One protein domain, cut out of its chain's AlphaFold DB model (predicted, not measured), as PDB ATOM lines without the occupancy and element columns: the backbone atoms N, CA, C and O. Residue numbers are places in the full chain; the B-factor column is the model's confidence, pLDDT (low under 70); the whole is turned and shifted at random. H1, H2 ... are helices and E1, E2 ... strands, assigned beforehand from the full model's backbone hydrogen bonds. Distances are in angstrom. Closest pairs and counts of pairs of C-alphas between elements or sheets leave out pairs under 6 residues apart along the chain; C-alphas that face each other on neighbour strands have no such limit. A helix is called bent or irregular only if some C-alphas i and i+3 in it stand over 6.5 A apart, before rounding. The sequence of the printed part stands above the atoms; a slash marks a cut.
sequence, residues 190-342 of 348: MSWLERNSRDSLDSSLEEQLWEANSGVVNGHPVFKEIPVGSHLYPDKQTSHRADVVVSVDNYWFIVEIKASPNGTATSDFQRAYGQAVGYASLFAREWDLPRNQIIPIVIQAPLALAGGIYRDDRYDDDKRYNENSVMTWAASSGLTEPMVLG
ATOM      1  N   MET A 190     201.569 126.238 165.780       91.81
ATOM      2  CA  MET A 190     200.596 127.280 166.134       91.81
ATOM      3  C   MET A 190     199.397 127.287 165.185       91.81
ATOM      4  O   MET A 190     198.254 127.191 165.619       91.81
ATOM      5  N   SER A 191     199.652 127.284 163.875       91.62
ATOM      6  CA  SER A 191     198.581 127.243 162.878       91.62
ATOM      7  C   SER A 191     197.793 125.935 162.904       91.62
ATOM      8  O   SER A 191     196.657 125.895 162.439       91.62
ATOM      9  N   TRP A 192     198.386 124.834 163.371       91.62
ATOM     10  CA  TRP A 192     197.670 123.577 163.543       91.62
ATOM     11  C   TRP A 192     196.777 123.600 164.787       91.62
ATOM     12  O   TRP A 192     195.612 123.214 164.678       91.62
ATOM     13  N   LEU A 193     197.279 124.100 165.918       93.38
ATOM     14  CA  LEU A 193     196.521 124.257 167.159       93.38
ATOM     15  C   LEU A 193     195.308 125.166 166.948       93.38
ATOM     16  O   LEU A 193     194.190 124.768 167.255       93.38
ATOM     17  N   GLU A 194     195.498 126.325 166.314       94.38
ATOM     18  CA  GLU A 194     194.415 127.262 165.983       94.38
ATOM     19  C   GLU A 194     193.309 126.615 165.137       94.38
ATOM     20  O   GLU A 194     192.130 126.877 165.351       94.38
ATOM     21  N   ARG A 195     193.672 125.748 164.181       92.69
ATOM     22  CA  ARG A 195     192.698 125.065 163.311       92.69
ATOM     23  C   ARG A 195     191.942 123.931 163.997       92.69
ATOM     24  O   ARG A 195     190.863 123.583 163.529       92.69
ATOM     25  N   ASN A 196     192.532 123.304 165.014       92.25
ATOM     26  CA  ASN A 196     191.973 122.109 165.657       92.25
ATOM     27  C   ASN A 196     191.392 122.379 167.048       92.25
ATOM     28  O   ASN A 196     190.718 121.499 167.591       92.25
ATOM     29  N   SER A 197     191.625 123.573 167.596       95.25
ATOM     30  CA  SER A 197     190.980 124.042 168.817       95.25
ATOM     31  C   SER A 197     189.474 124.128 168.631       95.25
ATOM     32  O   SER A 197     188.987 124.617 167.611       95.25
ATOM     33  N   ARG A 198     188.733 123.676 169.642       95.44
ATOM     34  CA  ARG A 198     187.294 123.931 169.753       95.44
ATOM     35  C   ARG A 198     187.040 125.264 170.456       95.44
ATOM     36  O   ARG A 198     187.929 125.814 171.107       95.44
ATOM     37  N   ASP A 199     185.810 125.753 170.335       93.50
ATOM     38  CA  ASP A 199     185.358 126.978 171.009       93.50
ATOM     39  C   ASP A 199     185.123 126.760 172.520       93.50
ATOM     40  O   ASP A 199     185.264 127.683 173.325       93.50
ATOM     41  N   SER A 200     184.786 125.529 172.919       94.25
ATOM     42  CA  SER A 200     184.487 125.139 174.300       94.25
ATOM     43  C   SER A 200     185.022 123.750 174.629       94.25
ATOM     44  O   SER A 200     185.282 122.955 173.721       94.25
ATOM     45  N   LEU A 201     185.129 123.466 175.928       94.69
ATOM     46  CA  LEU A 201     185.327 122.111 176.445       94.69
ATOM     47  C   LEU A 201     184.078 121.243 176.242       94.69
ATOM     48  O   LEU A 201     182.973 121.761 176.036       94.69
ATOM     49  N   ASP A 202     184.248 119.925 176.323       90.62
ATOM     50  CA  ASP A 202     183.169 118.950 176.135       90.62
ATOM     51  C   ASP A 202     182.114 118.988 177.257       90.62
ATOM     52  O   ASP A 202     180.958 118.600 177.047       90.62
ATOM     53  N   SER A 203     182.461 119.520 178.435       91.56
ATOM     54  CA  SER A 203     181.551 119.694 179.569       91.56
ATOM     55  C   SER A 203     181.468 121.140 180.051       91.56
ATOM     56  O   SER A 203     182.470 121.784 180.350       91.56
ATOM     57  N   SER A 204     180.242 121.622 180.278       92.25
ATOM     58  CA  SER A 204     180.006 122.926 180.922       92.25
ATOM     59  C   SER A 204     180.586 123.032 182.340       92.25
ATOM     60  O   SER A 204     180.898 124.131 182.787       92.25
ATOM     61  N   LEU A 205     180.730 121.907 183.051       90.75
ATOM     62  CA  LEU A 205     181.363 121.893 184.371       90.75
ATOM     63  C   LEU A 205     182.881 122.014 184.248       90.75
ATOM     64  O   LEU A 205     183.487 122.750 185.016       90.75
ATOM     65  N   GLU A 206     183.489 121.329 183.278       91.69
ATOM     66  CA  GLU A 206     184.922 121.471 182.999       91.69
ATOM     67  C   GLU A 206     185.233 122.897 182.533       91.69
ATOM     68  O   GLU A 206     186.214 123.476 182.983       91.69
ATOM     69  N   GLU A 207     184.350 123.511 181.740       93.06
ATOM     70  CA  GLU A 207     184.459 124.919 181.339       93.06
ATOM     71  C   GLU A 207     184.416 125.866 182.549       93.06
ATOM     72  O   GLU A 207     185.282 126.722 182.685       93.06
ATOM     73  N   GLN A 208     183.489 125.674 183.494       90.38
ATOM     74  CA  GLN A 208     183.450 126.476 184.728       90.38
ATOM     75  C   GLN A 208     184.711 126.300 185.585       90.38
ATOM     76  O   GLN A 208     185.209 127.264 186.170       90.38
ATOM     77  N   LEU A 209     185.233 125.072 185.676       88.00
ATOM     78  CA  LEU A 209     186.481 124.801 186.391       88.00
ATOM     79  C   LEU A 209     187.673 125.447 185.697       88.00
ATOM     80  O   LEU A 209     188.523 126.027 186.373       88.00
ATOM     81  N   TRP A 210     187.723 125.390 184.368       89.50
ATOM     82  CA  TRP A 210     188.723 126.094 183.585       89.50
ATOM     83  C   TRP A 210     188.658 127.597 183.842       89.50
ATOM     84  O   TRP A 210     189.657 128.182 184.245       89.50
ATOM     85  N   GLU A 211     187.489 128.222 183.697       88.00
ATOM     86  CA  GLU A 211     187.299 129.660 183.909       88.00
ATOM     87  C   GLU A 211     187.774 130.101 185.299       88.00
ATOM     88  O   GLU A 211     188.510 131.085 185.408       88.00
ATOM     89  N   ALA A 212     187.441 129.332 186.341       83.56
ATOM     90  CA  ALA A 212     187.862 129.601 187.715       83.56
ATOM     91  C   ALA A 212     189.388 129.555 187.913       83.56
ATOM     92  O   ALA A 212     189.907 130.271 188.766       83.56
ATOM     93  N   ASN A 213     190.100 128.744 187.127       79.62
ATOM     94  CA  ASN A 213     191.548 128.563 187.238       79.62
ATOM     95  C   ASN A 213     192.342 129.335 186.172       79.62
ATOM     96  O   ASN A 213     193.534 129.533 186.348       79.62
ATOM     97  N   SER A 214     191.718 129.794 185.084       79.38
ATOM     98  CA  SER A 214     192.393 130.333 183.887       79.38
ATOM     99  C   SER A 214     192.977 131.742 184.042       79.38
ATOM    100  O   SER A 214     193.806 132.156 183.229       79.38
ATOM    101  N   GLY A 215     192.598 132.488 185.089       70.56
ATOM    102  CA  GLY A 215     193.057 133.870 185.310       70.56
ATOM    103  C   GLY A 215     194.585 134.021 185.393       70.56
ATOM    104  O   GLY A 215     195.132 135.074 185.071       70.56
ATOM    105  N   VAL A 216     195.261 132.935 185.752       64.44
ATOM    106  CA  VAL A 216     196.716 132.733 185.797       64.44
ATOM    107  C   VAL A 216     197.431 132.811 184.436       64.44
ATOM    108  O   VAL A 216     198.615 133.130 184.402       64.44
ATOM    109  N   VAL A 217     196.744 132.527 183.321       73.25
ATOM    110  CA  VAL A 217     197.307 132.541 181.952       73.25
ATOM    111  C   VAL A 217     196.675 133.621 181.078       73.25
ATOM    112  O   VAL A 217     196.690 133.550 179.849       73.25
ATOM    113  N   ASN A 218     196.101 134.644 181.706       77.44
ATOM    114  CA  ASN A 218     195.462 135.731 180.983       77.44
ATOM    115  C   ASN A 218     196.457 136.426 180.031       77.44
ATOM    116  O   ASN A 218     197.547 136.821 180.439       77.44
ATOM    117  N   GLY A 219     196.064 136.593 178.767       80.81
ATOM    118  CA  GLY A 219     196.906 137.179 177.718       80.81
ATOM    119  C   GLY A 219     197.770 136.183 176.935       80.81
ATOM    120  O   GLY A 219     198.452 136.603 176.002       80.81
ATOM    121  N   HIS A 220     197.711 134.887 177.256       87.94
ATOM    122  CA  HIS A 220     198.405 133.828 176.522       87.94
ATOM    123  C   HIS A 220     197.470 133.072 175.559       87.94
ATOM    124  O   HIS A 220     196.263 133.006 175.809       87.94
ATOM    125  N   PRO A 221     197.987 132.492 174.454       90.94
ATOM    126  CA  PRO A 221     197.204 131.618 173.584       90.94
ATOM    127  C   PRO A 221     196.698 130.382 174.337       90.94
ATOM    128  O   PRO A 221     197.489 129.628 174.907       90.94
ATOM    129  N   VAL A 222     195.382 130.178 174.298       93.31
ATOM    130  CA  VAL A 222     194.679 129.043 174.904       93.31
ATOM    131  C   VAL A 222     193.984 128.263 173.800       93.31
ATOM    132  O   VAL A 222     193.250 128.838 172.996       93.31
ATOM    133  N   PHE A 223     194.196 126.954 173.788       96.25
ATOM    134  CA  PHE A 223     193.617 126.035 172.821       96.25
ATOM    135  C   PHE A 223     192.849 124.948 173.563       96.25
ATOM    136  O   PHE A 223     193.368 124.374 174.515       96.25
ATOM    137  N   LYS A 224     191.617 124.667 173.146       96.62
ATOM    138  CA  LYS A 224     190.717 123.736 173.837       96.62
ATOM    139  C   LYS A 224     190.482 122.482 173.019       96.62
ATOM    140  O   LYS A 224     190.364 122.563 171.794       96.62
ATOM    141  N   GLU A 225     190.335 121.354 173.706       95.25
ATOM    142  CA  GLU A 225     189.980 120.064 173.118       95.25
ATOM    143  C   GLU A 225     190.947 119.682 171.999       95.25
ATOM    144  O   GLU A 225     190.542 119.425 170.864       95.25
ATOM    145  N   ILE A 226     192.245 119.703 172.277       94.44
ATOM    146  CA  ILE A 226     193.279 119.559 171.254       94.44
ATOM    147  C   ILE A 226     193.612 118.090 171.042       94.44
ATOM    148  O   ILE A 226     194.030 117.445 171.998       94.44
ATOM    149  N   PRO A 227     193.481 117.538 169.819       92.69
ATOM    150  CA  PRO A 227     193.954 116.189 169.542       92.69
ATOM    151  C   PRO A 227     195.457 116.071 169.819       92.69
ATOM    152  O   PRO A 227     196.227 116.919 169.379       92.69
ATOM    153  N   VAL A 228     195.878 115.021 170.521       90.31
ATOM    154  CA  VAL A 228     197.292 114.805 170.872       90.31
ATOM    155  C   VAL A 228     197.779 113.463 170.332       90.31
ATOM    156  O   VAL A 228     197.070 112.459 170.405       90.31
ATOM    157  N   GLY A 229     198.988 113.443 169.768       86.69
ATOM    158  CA  GLY A 229     199.569 112.289 169.079       86.69
ATOM    159  C   GLY A 229     198.964 112.051 167.694       86.69
ATOM    160  O   GLY A 229     199.181 111.009 167.082       86.69
ATOM    161  N   SER A 230     198.182 113.000 167.186       84.38
ATOM    162  CA  SER A 230     197.336 112.837 166.004       84.38
ATOM    163  C   SER A 230     198.121 112.747 164.687       84.38
ATOM    164  O   SER A 230     197.641 112.146 163.725       84.38
ATOM    165  N   HIS A 231     199.326 113.322 164.624       80.44
ATOM    166  CA  HIS A 231     200.219 113.247 163.457       80.44
ATOM    167  C   HIS A 231     201.119 112.027 163.506       80.44
ATOM    168  O   HIS A 231     201.464 111.481 162.462       80.44
ATOM    169  N   LEU A 232     201.469 111.596 164.716       82.50
ATOM    170  CA  LEU A 232     202.209 110.362 164.949       82.50
ATOM    171  C   LEU A 232     201.329 109.142 164.643       82.50
ATOM    172  O   LEU A 232     201.786 108.167 164.054       82.50
ATOM    173  N   TYR A 233     200.040 109.231 164.982       84.75
ATOM    174  CA  TYR A 233     199.065 108.152 164.847       84.75
ATOM    175  C   TYR A 233     197.816 108.634 164.081       84.75
ATOM    176  O   TYR A 233     196.736 108.763 164.665       84.75
ATOM    177  N   PRO A 234     197.925 108.893 162.761       74.81
ATOM    178  CA  PRO A 234     196.852 109.495 161.961       74.81
ATOM    179  C   PRO A 234     195.574 108.647 161.894       74.81
ATOM    180  O   PRO A 234     194.471 109.187 161.846       74.81
ATOM    181  N   ASP A 235     195.689 107.324 162.003       71.81
ATOM    182  CA  ASP A 235     194.526 106.430 162.054       71.81
ATOM    183  C   ASP A 235     193.780 106.481 163.404       71.81
ATOM    184  O   ASP A 235     192.769 105.799 163.583       71.81
ATOM    185  N   LYS A 236     194.284 107.264 164.371       66.81
ATOM    186  CA  LYS A 236     193.789 107.381 165.755       66.81
ATOM    187  C   LYS A 236     193.408 108.822 166.136       66.81
ATOM    188  O   LYS A 236     193.212 109.118 167.308       66.81
ATOM    189  N   GLN A 237     193.252 109.712 165.149       55.78
ATOM    190  CA  GLN A 237     193.037 111.163 165.318       55.78
ATOM    191  C   GLN A 237     191.886 111.585 166.250       55.78
ATOM    192  O   GLN A 237     191.854 112.731 166.693       55.78
ATOM    193  N   THR A 238     190.923 110.710 166.540       59.78
ATOM    194  CA  THR A 238     189.725 111.058 167.318       59.78
ATOM    195  C   THR A 238     189.751 110.606 168.776       59.78
ATOM    196  O   THR A 238     188.847 110.992 169.514       59.78
ATOM    197  N   SER A 239     190.727 109.802 169.219       70.12
ATOM    198  CA  SER A 239     190.637 109.117 170.522       70.12
ATOM    199  C   SER A 239     191.280 109.849 171.697       70.12
ATOM    200  O   SER A 239     190.977 109.524 172.846       70.12
ATOM    201  N   HIS A 240     192.179 110.801 171.448       88.25
ATOM    202  CA  HIS A 240     192.977 111.447 172.491       88.25
ATOM    203  C   HIS A 240     192.954 112.954 172.304       88.25
ATOM    204  O   HIS A 240     193.488 113.456 171.315       88.25
ATOM    205  N   ARG A 241     192.313 113.662 173.235       92.88
ATOM    206  CA  ARG A 241     192.235 115.120 173.236       92.88
ATOM    207  C   ARG A 241     192.623 115.623 174.616       92.88
ATOM    208  O   ARG A 241     192.086 115.113 175.591       92.88
ATOM    209  N   ALA A 242     193.562 116.561 174.659       95.31
ATOM    210  CA  ALA A 242     193.842 117.311 175.870       95.31
ATOM    211  C   ALA A 242     192.757 118.373 176.054       95.31
ATOM    212  O   ALA A 242     192.411 119.055 175.079       95.31
ATOM    213  N   ASP A 243     192.256 118.531 177.278       96.69
ATOM    214  CA  ASP A 243     191.171 119.478 177.550       96.69
ATOM    215  C   ASP A 243     191.632 120.910 177.225       96.69
ATOM    216  O   ASP A 243     190.980 121.620 176.456       96.69
ATOM    217  N   VAL A 244     192.809 121.320 177.718       96.38
ATOM    218  CA  VAL A 244     193.405 122.623 177.383       96.38
ATOM    219  C   VAL A 244     194.909 122.519 177.122       96.38
ATOM    220  O   VAL A 244     195.649 121.871 177.858       96.38
ATOM    221  N   VAL A 245     195.377 123.222 176.092       96.12
ATOM    222  CA  VAL A 245     196.794 123.487 175.818       96.12
ATOM    223  C   VAL A 245     197.040 124.989 175.901       96.12
ATOM    224  O   VAL A 245     196.365 125.768 175.226       96.12
ATOM    225  N   VAL A 246     198.017 125.408 176.705       92.94
ATOM    226  CA  VAL A 246     198.386 126.826 176.849       92.94
ATOM    227  C   VAL A 246     199.857 127.033 176.531       92.94
ATOM    228  O   VAL A 246     200.707 126.291 177.019       92.94
ATOM    229  N   SER A 247     200.159 128.068 175.745       90.00
ATOM    230  CA  SER A 247     201.533 128.486 175.452       90.00
ATOM    231  C   SER A 247     201.903 129.719 176.275       90.00
ATOM    232  O   SER A 247     201.321 130.788 176.092       90.00
ATOM    233  N   VAL A 248     202.881 129.589 177.171       85.81
ATOM    234  CA  VAL A 248     203.412 130.706 177.969       85.81
ATOM    235  C   VAL A 248     204.914 130.773 177.741       85.81
ATOM    236  O   VAL A 248     205.660 129.893 178.170       85.81
ATOM    237  N   ASP A 249     205.364 131.822 177.060       83.75
ATOM    238  CA  ASP A 249     206.758 131.993 176.649       83.75
ATOM    239  C   ASP A 249     207.295 130.761 175.892       83.75
ATOM    240  O   ASP A 249     206.867 130.491 174.773       83.75
ATOM    241  N   ASN A 250     208.221 130.009 176.499       83.75
ATOM    242  CA  ASN A 250     208.816 128.791 175.934       83.75
ATOM    243  C   ASN A 250     208.257 127.500 176.560       83.75
ATOM    244  O   ASN A 250     208.845 126.437 176.374       83.75
ATOM    245  N   TYR A 251     207.172 127.596 177.330       87.81
ATOM    246  CA  TYR A 251     206.551 126.477 178.031       87.81
ATOM    247  C   TYR A 251     205.156 126.178 177.490       87.81
ATOM    248  O   TYR A 251     204.410 127.071 177.076       87.81
ATOM    249  N   TRP A 252     204.804 124.899 177.544       92.06
ATOM    250  CA  TRP A 252     203.526 124.362 177.112       92.06
ATOM    251  C   TRP A 252     202.855 123.652 178.272       92.06
ATOM    252  O   TRP A 252     203.382 122.680 178.810       92.06
ATOM    253  N   PHE A 253     201.677 124.128 178.641       92.06
ATOM    254  CA  PHE A 253     200.877 123.527 179.692       92.06
ATOM    255  C   PHE A 253     199.838 122.620 179.062       92.06
ATOM    256  O   PHE A 253     199.039 123.082 178.246       92.06
ATOM    257  N   ILE A 254     199.866 121.342 179.431       94.75
ATOM    258  CA  ILE A 254     198.924 120.330 178.952       94.75
ATOM    259  C   ILE A 254     198.011 119.989 180.117       94.75
ATOM    260  O   ILE A 254     198.442 119.382 181.097       94.75
ATOM    261  N   VAL A 255     196.776 120.465 180.035       94.31
ATOM    262  CA  VAL A 255     195.845 120.520 181.154       94.31
ATOM    263  C   VAL A 255     194.729 119.514 180.937       94.31
ATOM    264  O   VAL A 255     194.027 119.573 179.931       94.31
ATOM    265  N   GLU A 256     194.540 118.653 181.929       96.12
ATOM    266  CA  GLU A 256     193.375 117.788 182.062       96.12
ATOM    267  C   GLU A 256     192.493 118.276 183.195       96.12
ATOM    268  O   GLU A 256     192.946 118.485 184.322       96.12
ATOM    269  N   ILE A 257     191.213 118.427 182.899       94.00
ATOM    270  CA  ILE A 257     190.203 118.959 183.793       94.00
ATOM    271  C   ILE A 257     189.195 117.855 184.057       94.00
ATOM    272  O   ILE A 257     188.670 117.243 183.134       94.00
ATOM    273  N   LYS A 258     188.913 117.571 185.328       91.88
ATOM    274  CA  LYS A 258     187.876 116.606 185.699       91.88
ATOM    275  C   LYS A 258     186.944 117.170 186.758       91.88
ATOM    276  O   LYS A 258     187.328 117.440 187.896       91.88
ATOM    277  N   ALA A 259     185.680 117.305 186.370       88.00
ATOM    278  CA  ALA A 259     184.575 117.523 187.291       88.00
ATOM    279  C   ALA A 259     184.069 116.158 187.783       88.00
ATOM    280  O   ALA A 259     183.375 115.444 187.059       88.00
ATOM    281  N   SER A 260     184.436 115.784 189.008       82.06
ATOM    282  CA  SER A 260     184.199 114.442 189.546       82.06
ATOM    283  C   SER A 260     183.043 114.409 190.546       82.06
ATOM    284  O   SER A 260     182.971 115.238 191.450       82.06
ATOM    285  N   PRO A 261     182.154 113.410 190.487       78.44
ATOM    286  CA  PRO A 261     181.357 113.019 191.644       78.44
ATOM    287  C   PRO A 261     182.256 112.548 192.806       78.44
ATOM    288  O   PRO A 261     183.271 111.893 192.576       78.44
ATOM    289  N   ASN A 262     181.858 112.791 194.064       70.50
ATOM    290  CA  ASN A 262     182.658 112.388 195.239       70.50
ATOM    291  C   ASN A 262     183.056 110.902 195.222       70.50
ATOM    292  O   ASN A 262     184.211 110.575 195.471       70.50
ATOM    293  N   GLY A 263     182.126 110.011 194.864       71.44
ATOM    294  CA  GLY A 263     182.357 108.561 194.870       71.44
ATOM    295  C   GLY A 263     183.327 108.045 193.800       71.44
ATOM    296  O   GLY A 263     183.719 106.883 193.860       71.44
ATOM    297  N   THR A 264     183.713 108.872 192.823       82.19
ATOM    298  CA  THR A 264     184.673 108.511 191.763       82.19
ATOM    299  C   THR A 264     185.919 109.390 191.772       82.19
ATOM    300  O   THR A 264     186.802 109.188 190.939       82.19
ATOM    301  N   ALA A 265     186.039 110.321 192.725       81.44
ATOM    302  CA  ALA A 265     187.101 111.321 192.749       81.44
ATOM    303  C   ALA A 265     188.503 110.694 192.647       81.44
ATOM    304  O   ALA A 265     189.302 111.138 191.829       81.44
ATOM    305  N   THR A 266     188.799 109.618 193.384       83.69
ATOM    306  CA  THR A 266     190.107 108.941 193.296       83.69
ATOM    307  C   THR A 266     190.347 108.292 191.933       83.69
ATOM    308  O   THR A 266     191.428 108.439 191.364       83.69
ATOM    309  N   SER A 267     189.360 107.581 191.375       87.81
ATOM    310  CA  SER A 267     189.522 106.937 190.063       87.81
ATOM    311  C   SER A 267     189.637 107.950 188.928       87.81
ATOM    312  O   SER A 267     190.383 107.722 187.974       87.81
ATOM    313  N   ASP A 268     188.918 109.064 189.041       90.75
ATOM    314  CA  ASP A 268     188.969 110.161 188.083       90.75
ATOM    315  C   ASP A 268     190.287 110.921 188.204       90.75
ATOM    316  O   ASP A 268     190.883 111.233 187.182       90.75
ATOM    317  N   PHE A 269     190.800 111.121 189.422       90.94
ATOM    318  CA  PHE A 269     192.121 111.704 189.646       90.94
ATOM    319  C   PHE A 269     193.221 110.848 189.021       90.94
ATOM    320  O   PHE A 269     194.033 111.357 188.259       90.94
ATOM    321  N   GLN A 270     193.220 109.532 189.271       91.88
ATOM    322  CA  GLN A 270     194.168 108.603 188.643       91.88
ATOM    323  C   GLN A 270     194.094 108.676 187.113       91.88
ATOM    324  O   GLN A 270     195.118 108.650 186.435       91.88
ATOM    325  N   ARG A 271     192.885 108.784 186.551       94.25
ATOM    326  CA  ARG A 271     192.705 108.936 185.106       94.25
ATOM    327  C   ARG A 271     193.246 110.275 184.607       94.25
ATOM    328  O   ARG A 271     194.057 110.254 183.691       94.25
ATOM    329  N   ALA A 272     192.850 111.388 185.220       94.31
ATOM    330  CA  ALA A 272     193.279 112.738 184.860       94.31
ATOM    331  C   ALA A 272     194.799 112.886 184.950       94.31
ATOM    332  O   ALA A 272     195.428 113.417 184.046       94.31
ATOM    333  N   TYR A 273     195.399 112.344 186.010       93.81
ATOM    334  CA  TYR A 273     196.842 112.341 186.217       93.81
ATOM    335  C   TYR A 273     197.566 111.598 185.095       93.81
ATOM    336  O   TYR A 273     198.520 112.112 184.515       93.81
ATOM    337  N   GLY A 274     197.090 110.402 184.743       95.38
ATOM    338  CA  GLY A 274     197.655 109.655 183.628       95.38
ATOM    339  C   GLY A 274     197.420 110.319 182.272       95.38
ATOM    340  O   GLY A 274     198.325 110.309 181.445       95.38
ATOM    341  N   GLN A 275     196.249 110.920 182.046       95.94
ATOM    342  CA  GLN A 275     195.951 111.685 180.833       95.94
ATOM    343  C   GLN A 275     196.879 112.896 180.709       95.94
ATOM    344  O   GLN A 275     197.525 113.034 179.681       95.94
ATOM    345  N   ALA A 276     197.044 113.700 181.762       95.31
ATOM    346  CA  ALA A 276     197.867 114.906 181.726       95.31
ATOM    347  C   ALA A 276     199.321 114.568 181.382       95.31
ATOM    348  O   ALA A 276     199.895 115.147 180.462       95.31
ATOM    349  N   VAL A 277     199.907 113.578 182.065       94.50
ATOM    350  CA  VAL A 277     201.286 113.140 181.799       94.50
ATOM    351  C   VAL A 277     201.408 112.478 180.429       94.50
ATOM    352  O   VAL A 277     202.354 112.747 179.690       94.50
ATOM    353  N   GLY A 278     200.465 111.606 180.076       94.31
ATOM    354  CA  GLY A 278     200.510 110.873 178.817       94.31
ATOM    355  C   GLY A 278     200.333 111.786 177.604       94.31
ATOM    356  O   GLY A 278     201.080 111.667 176.635       94.31
ATOM    357  N   TYR A 279     199.411 112.747 177.675       95.50
ATOM    358  CA  TYR A 279     199.245 113.782 176.661       95.50
ATOM    359  C   TYR A 279     200.439 114.728 176.630       95.50
ATOM    360  O   TYR A 279     200.899 115.043 175.542       95.50
ATOM    361  N   ALA A 280     201.018 115.113 177.770       94.44
ATOM    362  CA  ALA A 280     202.257 115.890 177.780       94.44
ATOM    363  C   ALA A 280     203.408 115.169 177.063       94.44
ATOM    364  O   ALA A 280     204.103 115.777 176.251       94.44
ATOM    365  N   SER A 281     203.568 113.864 177.299       92.25
ATOM    366  CA  SER A 281     204.568 113.043 176.611       92.25
ATOM    367  C   SER A 281     204.317 112.977 175.105       92.25
ATOM    368  O   SER A 281     205.221 113.226 174.309       92.25
ATOM    369  N   LEU A 282     203.077 112.683 174.705       91.75
ATOM    370  CA  LEU A 282     202.701 112.601 173.295       91.75
ATOM    371  C   LEU A 282     202.828 113.946 172.582       91.75
ATOM    372  O   LEU A 282     203.282 113.981 171.444       91.75
ATOM    373  N   PHE A 283     202.474 115.042 173.251       92.94
ATOM    374  CA  PHE A 283     202.607 116.394 172.725       92.94
ATOM    375  C   PHE A 283     204.079 116.769 172.547       92.94
ATOM    376  O   PHE A 283     204.458 117.250 171.481       92.94
ATOM    377  N   ALA A 284     204.930 116.493 173.547       91.62
ATOM    378  CA  ALA A 284     206.375 116.682 173.430       91.62
ATOM    379  C   ALA A 284     206.925 115.954 172.201       91.62
ATOM    380  O   ALA A 284     207.658 116.530 171.402       91.62
ATOM    381  N   ARG A 285     206.531 114.688 172.044       88.81
ATOM    382  CA  ARG A 285     206.990 113.824 170.964       88.81
ATOM    383  C   ARG A 285     206.502 114.283 169.592       88.81
ATOM    384  O   ARG A 285     207.295 114.358 168.662       88.81
ATOM    385  N   GLU A 286     205.211 114.583 169.456       89.12
ATOM    386  CA  GLU A 286     204.584 114.988 168.189       89.12
ATOM    387  C   GLU A 286     205.240 116.240 167.604       89.12
ATOM    388  O   GLU A 286     205.374 116.369 166.386       89.12
ATOM    389  N   TRP A 287     205.697 117.126 168.485       90.50
ATOM    390  CA  TRP A 287     206.236 118.426 168.126       90.50
ATOM    391  C   TRP A 287     207.748 118.575 168.312       90.50
ATOM    392  O   TRP A 287     208.258 119.682 168.143       90.50
ATOM    393  N   ASP A 288     208.449 117.488 168.641       89.19
ATOM    394  CA  ASP A 288     209.894 117.476 168.910       89.19
ATOM    395  C   ASP A 288     210.320 118.544 169.940       89.19
ATOM    396  O   ASP A 288     211.290 119.288 169.773       89.19
ATOM    397  N   LEU A 289     209.537 118.666 171.016       88.88
ATOM    398  CA  LEU A 289     209.782 119.616 172.096       88.88
ATOM    399  C   LEU A 289     210.582 118.964 173.236       88.88
ATOM    400  O   LEU A 289     210.287 117.835 173.644       88.88
ATOM    401  N   PRO A 290     211.548 119.683 173.839       88.38
ATOM    402  CA  PRO A 290     212.201 119.246 175.066       88.38
ATOM    403  C   PRO A 290     211.183 118.979 176.180       88.38
ATOM    404  O   PRO A 290     210.347 119.826 176.489       88.38
ATOM    405  N   ARG A 291     211.279 117.826 176.852       82.38
ATOM    406  CA  ARG A 291     210.321 117.446 177.911       82.38
ATOM    407  C   ARG A 291     210.263 118.428 179.078       82.38
ATOM    408  O   ARG A 291     209.219 118.570 179.693       82.38
ATOM    409  N   ASN A 292     211.355 119.131 179.367       82.88
ATOM    410  CA  ASN A 292     211.393 120.169 180.399       82.88
ATOM    411  C   ASN A 292     210.673 121.470 179.996       82.88
ATOM    412  O   ASN A 292     210.630 122.393 180.801       82.88
ATOM    413  N   GLN A 293     210.135 121.558 178.776       88.69
ATOM    414  CA  GLN A 293     209.266 122.649 178.327       88.69
ATOM    415  C   GLN A 293     207.779 122.284 178.387       88.69
ATOM    416  O   GLN A 293     206.946 123.160 178.162       88.69
ATOM    417  N   ILE A 294     207.427 121.029 178.686       90.50
ATOM    418  CA  ILE A 294     206.032 120.591 178.780       90.50
ATOM    419  C   ILE A 294     205.670 120.347 180.240       90.50
ATOM    420  O   ILE A 294     206.308 119.545 180.919       90.50
ATOM    421  N   ILE A 295     204.625 121.018 180.710       90.00
ATOM    422  CA  ILE A 295     204.176 120.962 182.098       90.00
ATOM    423  C   ILE A 295     202.777 120.332 182.124       90.00
ATOM    424  O   ILE A 295     201.807 120.977 181.710       90.00
ATOM    425  N   PRO A 296     202.643 119.072 182.574       93.00
ATOM    426  CA  PRO A 296     201.338 118.449 182.753       93.00
ATOM    427  C   PRO A 296     200.597 119.066 183.944       93.00
ATOM    428  O   PRO A 296     201.182 119.289 185.008       93.00
ATOM    429  N   ILE A 297     199.297 119.306 183.790       91.12
ATOM    430  CA  ILE A 297     198.430 119.865 184.831       91.12
ATOM    431  C   ILE A 297     197.167 119.026 184.965       91.12
ATOM    432  O   ILE A 297     196.517 118.698 183.977       91.12
ATOM    433  N   VAL A 298     196.788 118.745 186.207       92.44
ATOM    434  CA  VAL A 298     195.476 118.216 186.571       92.44
ATOM    435  C   VAL A 298     194.700 119.295 187.313       92.44
ATOM    436  O   VAL A 298     195.151 119.773 188.350       92.44
ATOM    437  N   ILE A 299     193.515 119.640 186.819       90.88
ATOM    438  CA  ILE A 299     192.519 120.435 187.540       90.88
ATOM    439  C   ILE A 299     191.372 119.497 187.898       90.88
ATOM    440  O   ILE A 299     190.706 118.964 187.014       90.88
ATOM    441  N   GLN A 300     191.107 119.291 189.184       89.00
ATOM    442  CA  GLN A 300     189.988 118.451 189.606       89.00
ATOM    443  C   GLN A 300     189.111 119.157 190.630       89.00
ATOM    444  O   GLN A 300     189.607 119.735 191.595       89.00
ATOM    445  N   ALA A 301     187.792 119.049 190.463       84.81
ATOM    446  CA  ALA A 301     186.855 119.442 191.505       84.81
ATOM    447  C   ALA A 301     185.741 118.401 191.708       84.81
ATOM    448  O   ALA A 301     185.053 118.053 190.745       84.81
ATOM    449  N   PRO A 302     185.527 117.944 192.953       81.06
ATOM    450  CA  PRO A 302     186.394 118.166 194.105       81.06
ATOM    451  C   PRO A 302     187.664 117.306 193.987       81.06
ATOM    452  O   PRO A 302     187.643 116.220 193.405       81.06
ATOM    453  N   LEU A 303     188.786 117.811 194.499       79.00
ATOM    454  CA  LEU A 303     190.079 117.140 194.378       79.00
ATOM    455  C   LEU A 303     190.148 115.965 195.358       79.00
ATOM    456  O   LEU A 303     189.945 116.144 196.561       79.00
ATOM    457  N   ALA A 304     190.447 114.771 194.841       80.25
ATOM    458  CA  ALA A 304     190.607 113.576 195.664       80.25
ATOM    459  C   ALA A 304     191.688 113.784 196.736       80.25
ATOM    460  O   ALA A 304     192.689 114.454 196.479       80.25
ATOM    461  N   LEU A 305     191.538 113.153 197.905       77.31
ATOM    462  CA  LEU A 305     192.499 113.300 199.006       77.31
ATOM    463  C   LEU A 305     193.943 113.006 198.567       77.31
ATOM    464  O   LEU A 305     194.845 113.769 198.898       77.31
ATOM    465  N   ALA A 306     194.154 111.964 197.754       78.88
ATOM    466  CA  ALA A 306     195.459 111.657 197.163       78.88
ATOM    467  C   ALA A 306     196.051 112.838 196.370       78.88
ATOM    468  O   ALA A 306     197.240 113.126 196.483       78.88
ATOM    469  N   GLY A 307     195.227 113.546 195.597       80.75
ATOM    470  CA  GLY A 307     195.655 114.738 194.873       80.75
ATOM    471  C   GLY A 307     195.959 115.917 195.796       80.75
ATOM    472  O   GLY A 307     196.936 116.622 195.562       80.75
ATOM    473  N   GLY A 308     195.182 116.084 196.872       79.44
ATOM    474  CA  GLY A 308     195.457 117.068 197.924       79.44
ATOM    475  C   GLY A 308     196.817 116.832 198.581       79.44
ATOM    476  O   GLY A 308     197.661 117.714 198.564       79.44
ATOM    477  N   ILE A 309     197.081 115.607 199.036       78.00
ATOM    478  CA  ILE A 309     198.361 115.215 199.644       78.00
ATOM    479  C   ILE A 309     199.531 115.463 198.692       78.00
ATOM    480  O   ILE A 309     200.517 116.085 199.074       78.00
ATOM    481  N   TYR A 310     199.419 114.976 197.450       81.62
ATOM    482  CA  TYR A 310     200.463 115.150 196.444       81.62
ATOM    483  C   TYR A 310     200.782 116.635 196.235       81.62
ATOM    484  O   TYR A 310     201.948 117.015 196.156       81.62
ATOM    485  N   ARG A 311     199.746 117.476 196.153       80.56
ATOM    486  CA  ARG A 311     199.896 118.927 196.028       80.56
ATOM    487  C   ARG A 311     200.565 119.519 197.269       80.56
ATOM    488  O   ARG A 311     201.477 120.330 197.118       80.56
ATOM    489  N   ASP A 312     200.140 119.115 198.459       77.12
ATOM    490  CA  ASP A 312     200.603 119.703 199.712       77.12
ATOM    491  C   ASP A 312     202.095 119.406 199.952       77.12
ATOM    492  O   ASP A 312     202.875 120.320 200.213       77.12
ATOM    493  N   ASP A 313     202.535 118.164 199.718       76.50
ATOM    494  CA  ASP A 313     203.951 117.775 199.822       76.50
ATOM    495  C   ASP A 313     204.873 118.543 198.851       76.50
ATOM    496  O   ASP A 313     206.083 118.633 199.059       76.50
ATOM    497  N   ARG A 314     204.320 119.029 197.735       73.56
ATOM    498  CA  ARG A 314     205.078 119.640 196.636       73.56
ATOM    499  C   ARG A 314     205.123 121.156 196.713       73.56
ATOM    500  O   ARG A 314     206.124 121.747 196.306       73.56
ATOM    501  N   TYR A 315     204.024 121.774 197.142       68.56
ATOM    502  CA  TYR A 315     203.786 123.199 196.924       68.56
ATOM    503  C   TYR A 315     203.265 123.952 198.167       68.56
ATOM    504  O   TYR A 315     203.227 125.179 198.122       68.56
ATOM    505  N   ASP A 316     202.893 123.286 199.274       59.88
ATOM    506  CA  ASP A 316     202.236 123.933 200.438       59.88
ATOM    507  C   ASP A 316     203.206 124.406 201.548       59.88
ATOM    508  O   ASP A 316     202.807 125.040 202.525       59.88
ATOM    509  N   ASP A 317     204.519 124.213 201.373       49.59
ATOM    510  CA  ASP A 317     205.534 124.718 202.319       49.59
ATOM    511  C   ASP A 317     205.683 126.258 202.320       49.59
ATOM    512  O   ASP A 317     206.300 126.832 203.221       49.59
ATOM    513  N   ASP A 318     205.082 126.976 201.364       45.81
ATOM    514  CA  ASP A 318     205.078 128.443 201.351       45.81
ATOM    515  C   ASP A 318     203.630 128.947 201.372       45.81
ATOM    516  O   ASP A 318     202.971 129.153 200.352       45.81
ATOM    517  N   LYS A 319     203.160 129.272 202.581       42.69
ATOM    518  CA  LYS A 319     201.887 129.965 202.885       42.69
ATOM    519  C   LYS A 319     201.739 131.356 202.228       42.69
ATOM    520  O   LYS A 319     200.922 132.171 202.651       42.69
ATOM    521  N   ARG A 320     202.583 131.670 201.243       43.59
ATOM    522  CA  ARG A 320     202.633 132.893 200.439       43.59
ATOM    523  C   ARG A 320     202.252 132.650 198.973       43.59
ATOM    524  O   ARG A 320     202.161 133.628 198.229       43.59
ATOM    525  N   TYR A 321     202.018 131.406 198.554       50.91
ATOM    526  CA  TYR A 321     201.645 131.093 197.178       50.91
ATOM    527  C   TYR A 321     200.161 131.377 196.923       50.91
ATOM    528  O   TYR A 321     199.268 130.632 197.307       50.91
ATOM    529  N   ASN A 322     199.900 132.492 196.244       53.97
ATOM    530  CA  ASN A 322     198.686 132.653 195.450       53.97
ATOM    531  C   ASN A 322     198.779 131.668 194.270       53.97
ATOM    532  O   ASN A 322     199.840 131.585 193.653       53.97
ATOM    533  N   GLU A 323     197.702 130.959 193.933       51.53
ATOM    534  CA  GLU A 323     197.596 130.046 192.779       51.53
ATOM    535  C   GLU A 323     198.170 130.661 191.477       51.53
ATOM    536  O   GLU A 323     198.833 129.972 190.701       51.53
ATOM    537  N   ASN A 324     198.072 131.991 191.317       48.09
ATOM    538  CA  ASN A 324     198.691 132.772 190.232       48.09
ATOM    539  C   ASN A 324     200.223 132.655 190.120       48.09
ATOM    540  O   ASN A 324     200.775 132.879 189.049       48.09
ATOM    541  N   SER A 325     200.930 132.349 191.204       55.09
ATOM    542  CA  SER A 325     202.395 132.241 191.222       55.09
ATOM    543  C   SER A 325     202.905 130.838 190.900       55.09
ATOM    544  O   SER A 325     204.080 130.688 190.577       55.09
ATOM    545  N   VAL A 326     202.040 129.819 190.931       56.66
ATOM    546  CA  VAL A 326     202.453 128.409 190.902       56.66
ATOM    547  C   VAL A 326     202.852 127.966 189.492       56.66
ATOM    548  O   VAL A 326     203.837 127.254 189.348       56.66
ATOM    549  N   MET A 327     202.168 128.415 188.433       56.38
ATOM    550  CA  MET A 327     202.536 128.028 187.058       56.38
ATOM    551  C   MET A 327     203.765 128.764 186.529       56.38
ATOM    552  O   MET A 327     204.625 128.150 185.900       56.38
ATOM    553  N   THR A 328     203.905 130.054 186.840       55.59
ATOM    554  CA  THR A 328     205.146 130.794 186.565       55.59
ATOM    555  C   THR A 328     206.305 130.227 187.385       55.59
ATOM    556  O   THR A 328     207.416 130.095 186.872       55.59
ATOM    557  N   TRP A 329     206.051 129.828 188.638       61.22
ATOM    558  CA  TRP A 329     207.038 129.125 189.450       61.22
ATOM    559  C   TRP A 329     207.403 127.764 188.848       61.22
ATOM    560  O   TRP A 329     208.591 127.494 188.721       61.22
ATOM    561  N   ALA A 330     206.438 126.959 188.393       56.88
ATOM    562  CA  ALA A 330     206.680 125.654 187.773       56.88
ATOM    563  C   ALA A 330     207.523 125.756 186.493       56.88
ATOM    564  O   ALA A 330     208.483 125.006 186.314       56.88
ATOM    565  N   ALA A 331     207.230 126.755 185.657       51.25
ATOM    566  CA  ALA A 331     208.054 127.113 184.508       51.25
ATOM    567  C   ALA A 331     209.475 127.545 184.920       51.25
ATOM    568  O   ALA A 331     210.446 127.263 184.224       51.25
ATOM    569  N   SER A 332     209.639 128.208 186.066       50.00
ATOM    570  CA  SER A 332     210.960 128.618 186.567       50.00
ATOM    571  C   SER A 332     211.726 127.520 187.321       50.00
ATOM    572  O   SER A 332     212.952 127.585 187.397       50.00
ATOM    573  N   SER A 333     211.030 126.517 187.867       48.41
ATOM    574  CA  SER A 333     211.605 125.444 188.689       48.41
ATOM    575  C   SER A 333     211.992 124.203 187.882       48.41
ATOM    576  O   SER A 333     212.664 123.323 188.416       48.41
ATOM    577  N   GLY A 334     211.624 124.145 186.594       47.22
ATOM    578  CA  GLY A 334     211.953 123.024 185.713       47.22
ATOM    579  C   GLY A 334     211.227 121.733 186.096       47.22
ATOM    580  O   GLY A 334     211.761 120.645 185.877       47.22
ATOM    581  N   LEU A 335     210.039 121.847 186.698       51.81
ATOM    582  CA  LEU A 335     209.219 120.698 187.068       51.81
ATOM    583  C   LEU A 335     208.776 119.929 185.823       51.81
ATOM    584  O   LEU A 335     208.080 120.457 184.963       51.81
ATOM    585  N   THR A 336     209.148 118.654 185.764       56.56
ATOM    586  CA  THR A 336     208.685 117.694 184.747       56.56
ATOM    587  C   THR A 336     207.531 116.827 185.248       56.56
ATOM    588  O   THR A 336     207.073 115.926 184.552       56.56
ATOM    589  N   GLU A 337     207.100 117.045 186.490       72.56
ATOM    590  CA  GLU A 337     206.062 116.269 187.159       72.56
ATOM    591  C   GLU A 337     204.738 117.044 187.195       72.56
ATOM    592  O   GLU A 337     204.763 118.276 187.180       72.56
ATOM    593  N   PRO A 338     203.580 116.358 187.256       81.31
ATOM    594  CA  PRO A 338     202.281 117.015 187.224       81.31
ATOM    595  C   PRO A 338     202.085 118.054 188.305       81.31
ATOM    596  O   PRO A 338     202.350 117.818 189.488       81.31
ATOM    597  N   MET A 339     201.516 119.178 187.896       84.94
ATOM    598  CA  MET A 339     200.875 120.108 188.808       84.94
ATOM    599  C   MET A 339     199.448 119.647 189.082       84.94
ATOM    600  O   MET A 339     198.754 119.179 188.181       84.94
ATOM    601  N   VAL A 340     199.001 119.795 190.325       85.12
ATOM    602  CA  VAL A 340     197.660 119.389 190.751       85.12
ATOM    603  C   VAL A 340     196.968 120.588 191.379       85.12
ATOM    604  O   VAL A 340     197.448 121.143 192.366       85.12
ATOM    605  N   LEU A 341     195.846 120.983 190.786       80.50
ATOM    606  CA  LEU A 341     195.032 122.129 191.167       80.50
ATOM    607  C   LEU A 341     193.599 121.679 191.468       80.50
ATOM    608  O   LEU A 341     193.106 120.683 190.933       80.50
ATOM    609  N   GLY A 342     192.923 122.441 192.322       72.50
ATOM    610  CA  GLY A 342     191.559 122.159 192.748       72.50
ATOM    611  C   GLY A 342     191.375 122.250 194.257       72.50
ATOM    612  O   GLY A 342     192.316 122.100 195.038       72.50
TER     613      GLY A 342
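This is residues 190 to 342 of the 348 residues of an uncharacterized protein of Halobacterium salinarum (strain ATCC 29341 / DSM 671 / R1) (UniProt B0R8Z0). A strongly twisted five-stranded sheet forms the middle of three layers: long H3 runs along one face with H4 near the E5 edge, and H2 and H5 are on the other. H1 packs at the opposite edge, on E1. The printed part has 153 residues, in the order H1 H2 E1 E2 E3 H3 E4 H4 H5 E5; the mixed sheet runs E1 E2 E3 E4 E5, and the class is mixed, helices and strands. It is compact, with a radius of gyration of the C-alphas of 14.7 A and spans of 43 by 35 by 24 A.

Start in the sheet at E3, residues 251 to 259, 25.5 A long, from C-alpha 251 at (206.551, 126.477, 178.031). Beside it find E4, residues 294 to 301, 23.0 A, and E2, residues 241 to 248, 19.8 A, which bends by 53 degrees at residue 244. The edge strands are E1, residues 222 to 227, 13.9 A, and E5, residues 339 to 341, 6.6 A, ending at C-alpha 341 (195.032, 122.129, 191.167). H3, residues 262 to 286, spans 34.9 A, with a kink of 32 degrees near residue 269. H1 is residues 190 to 196, from C-alpha 190 at (200.596, 127.280, 166.134); H2 is 204 to 217, 19.8 A; H4 is 305 to 315, 15.2 A; H5 is 323 to 333, 15.3 A. H2 and H3 are irregular, with C-alphas 212 and 215 7.1 A apart and 263 and 266 7.9 A apart; H5 only just is, at 6.9 A between C-alphas 324 and 327.

E1, E2 and E3 form a meander, each strand the antiparallel neighbour of the one before; look for N 223 and O 245, 2.9 A, and N 253 and O 246, 2.9 A. E3, H3, E4 is a strand-helix-strand unit, parallel strands joined through a helix, with a right-handed crossover; N 256 and O 297 are 2.8 A apart. E4, H4 H5, E5 is another, with N 341 and O 298 at 2.8 A. H3 is over E3 and E4 at a height over the sheet of 7.6 A; its closest C-alphas to E4 are those of Ala 276 and Pro 296, 5.1 A. H2, on the opposite face, is over E3. H2 touches H5 with residues 215 to 216 alone, the closest C-alphas being Val 216 and Asn 324, 4.9 A. Every O i to N i+4 pair is within hydrogen-bond range in H1 and H4, but 7 of 10 in H2, 19 of 21 in H3 and 5 of 7 in H5.

The two C-alphas farthest apart, Asp 235 and Lys 319, are 47.7 A apart. The printed part has no cut, and the one long link is E1 to E2, residues 228 to 240. pLDDT is under 70 at residues 216, 236 to 238 and 315 to 336.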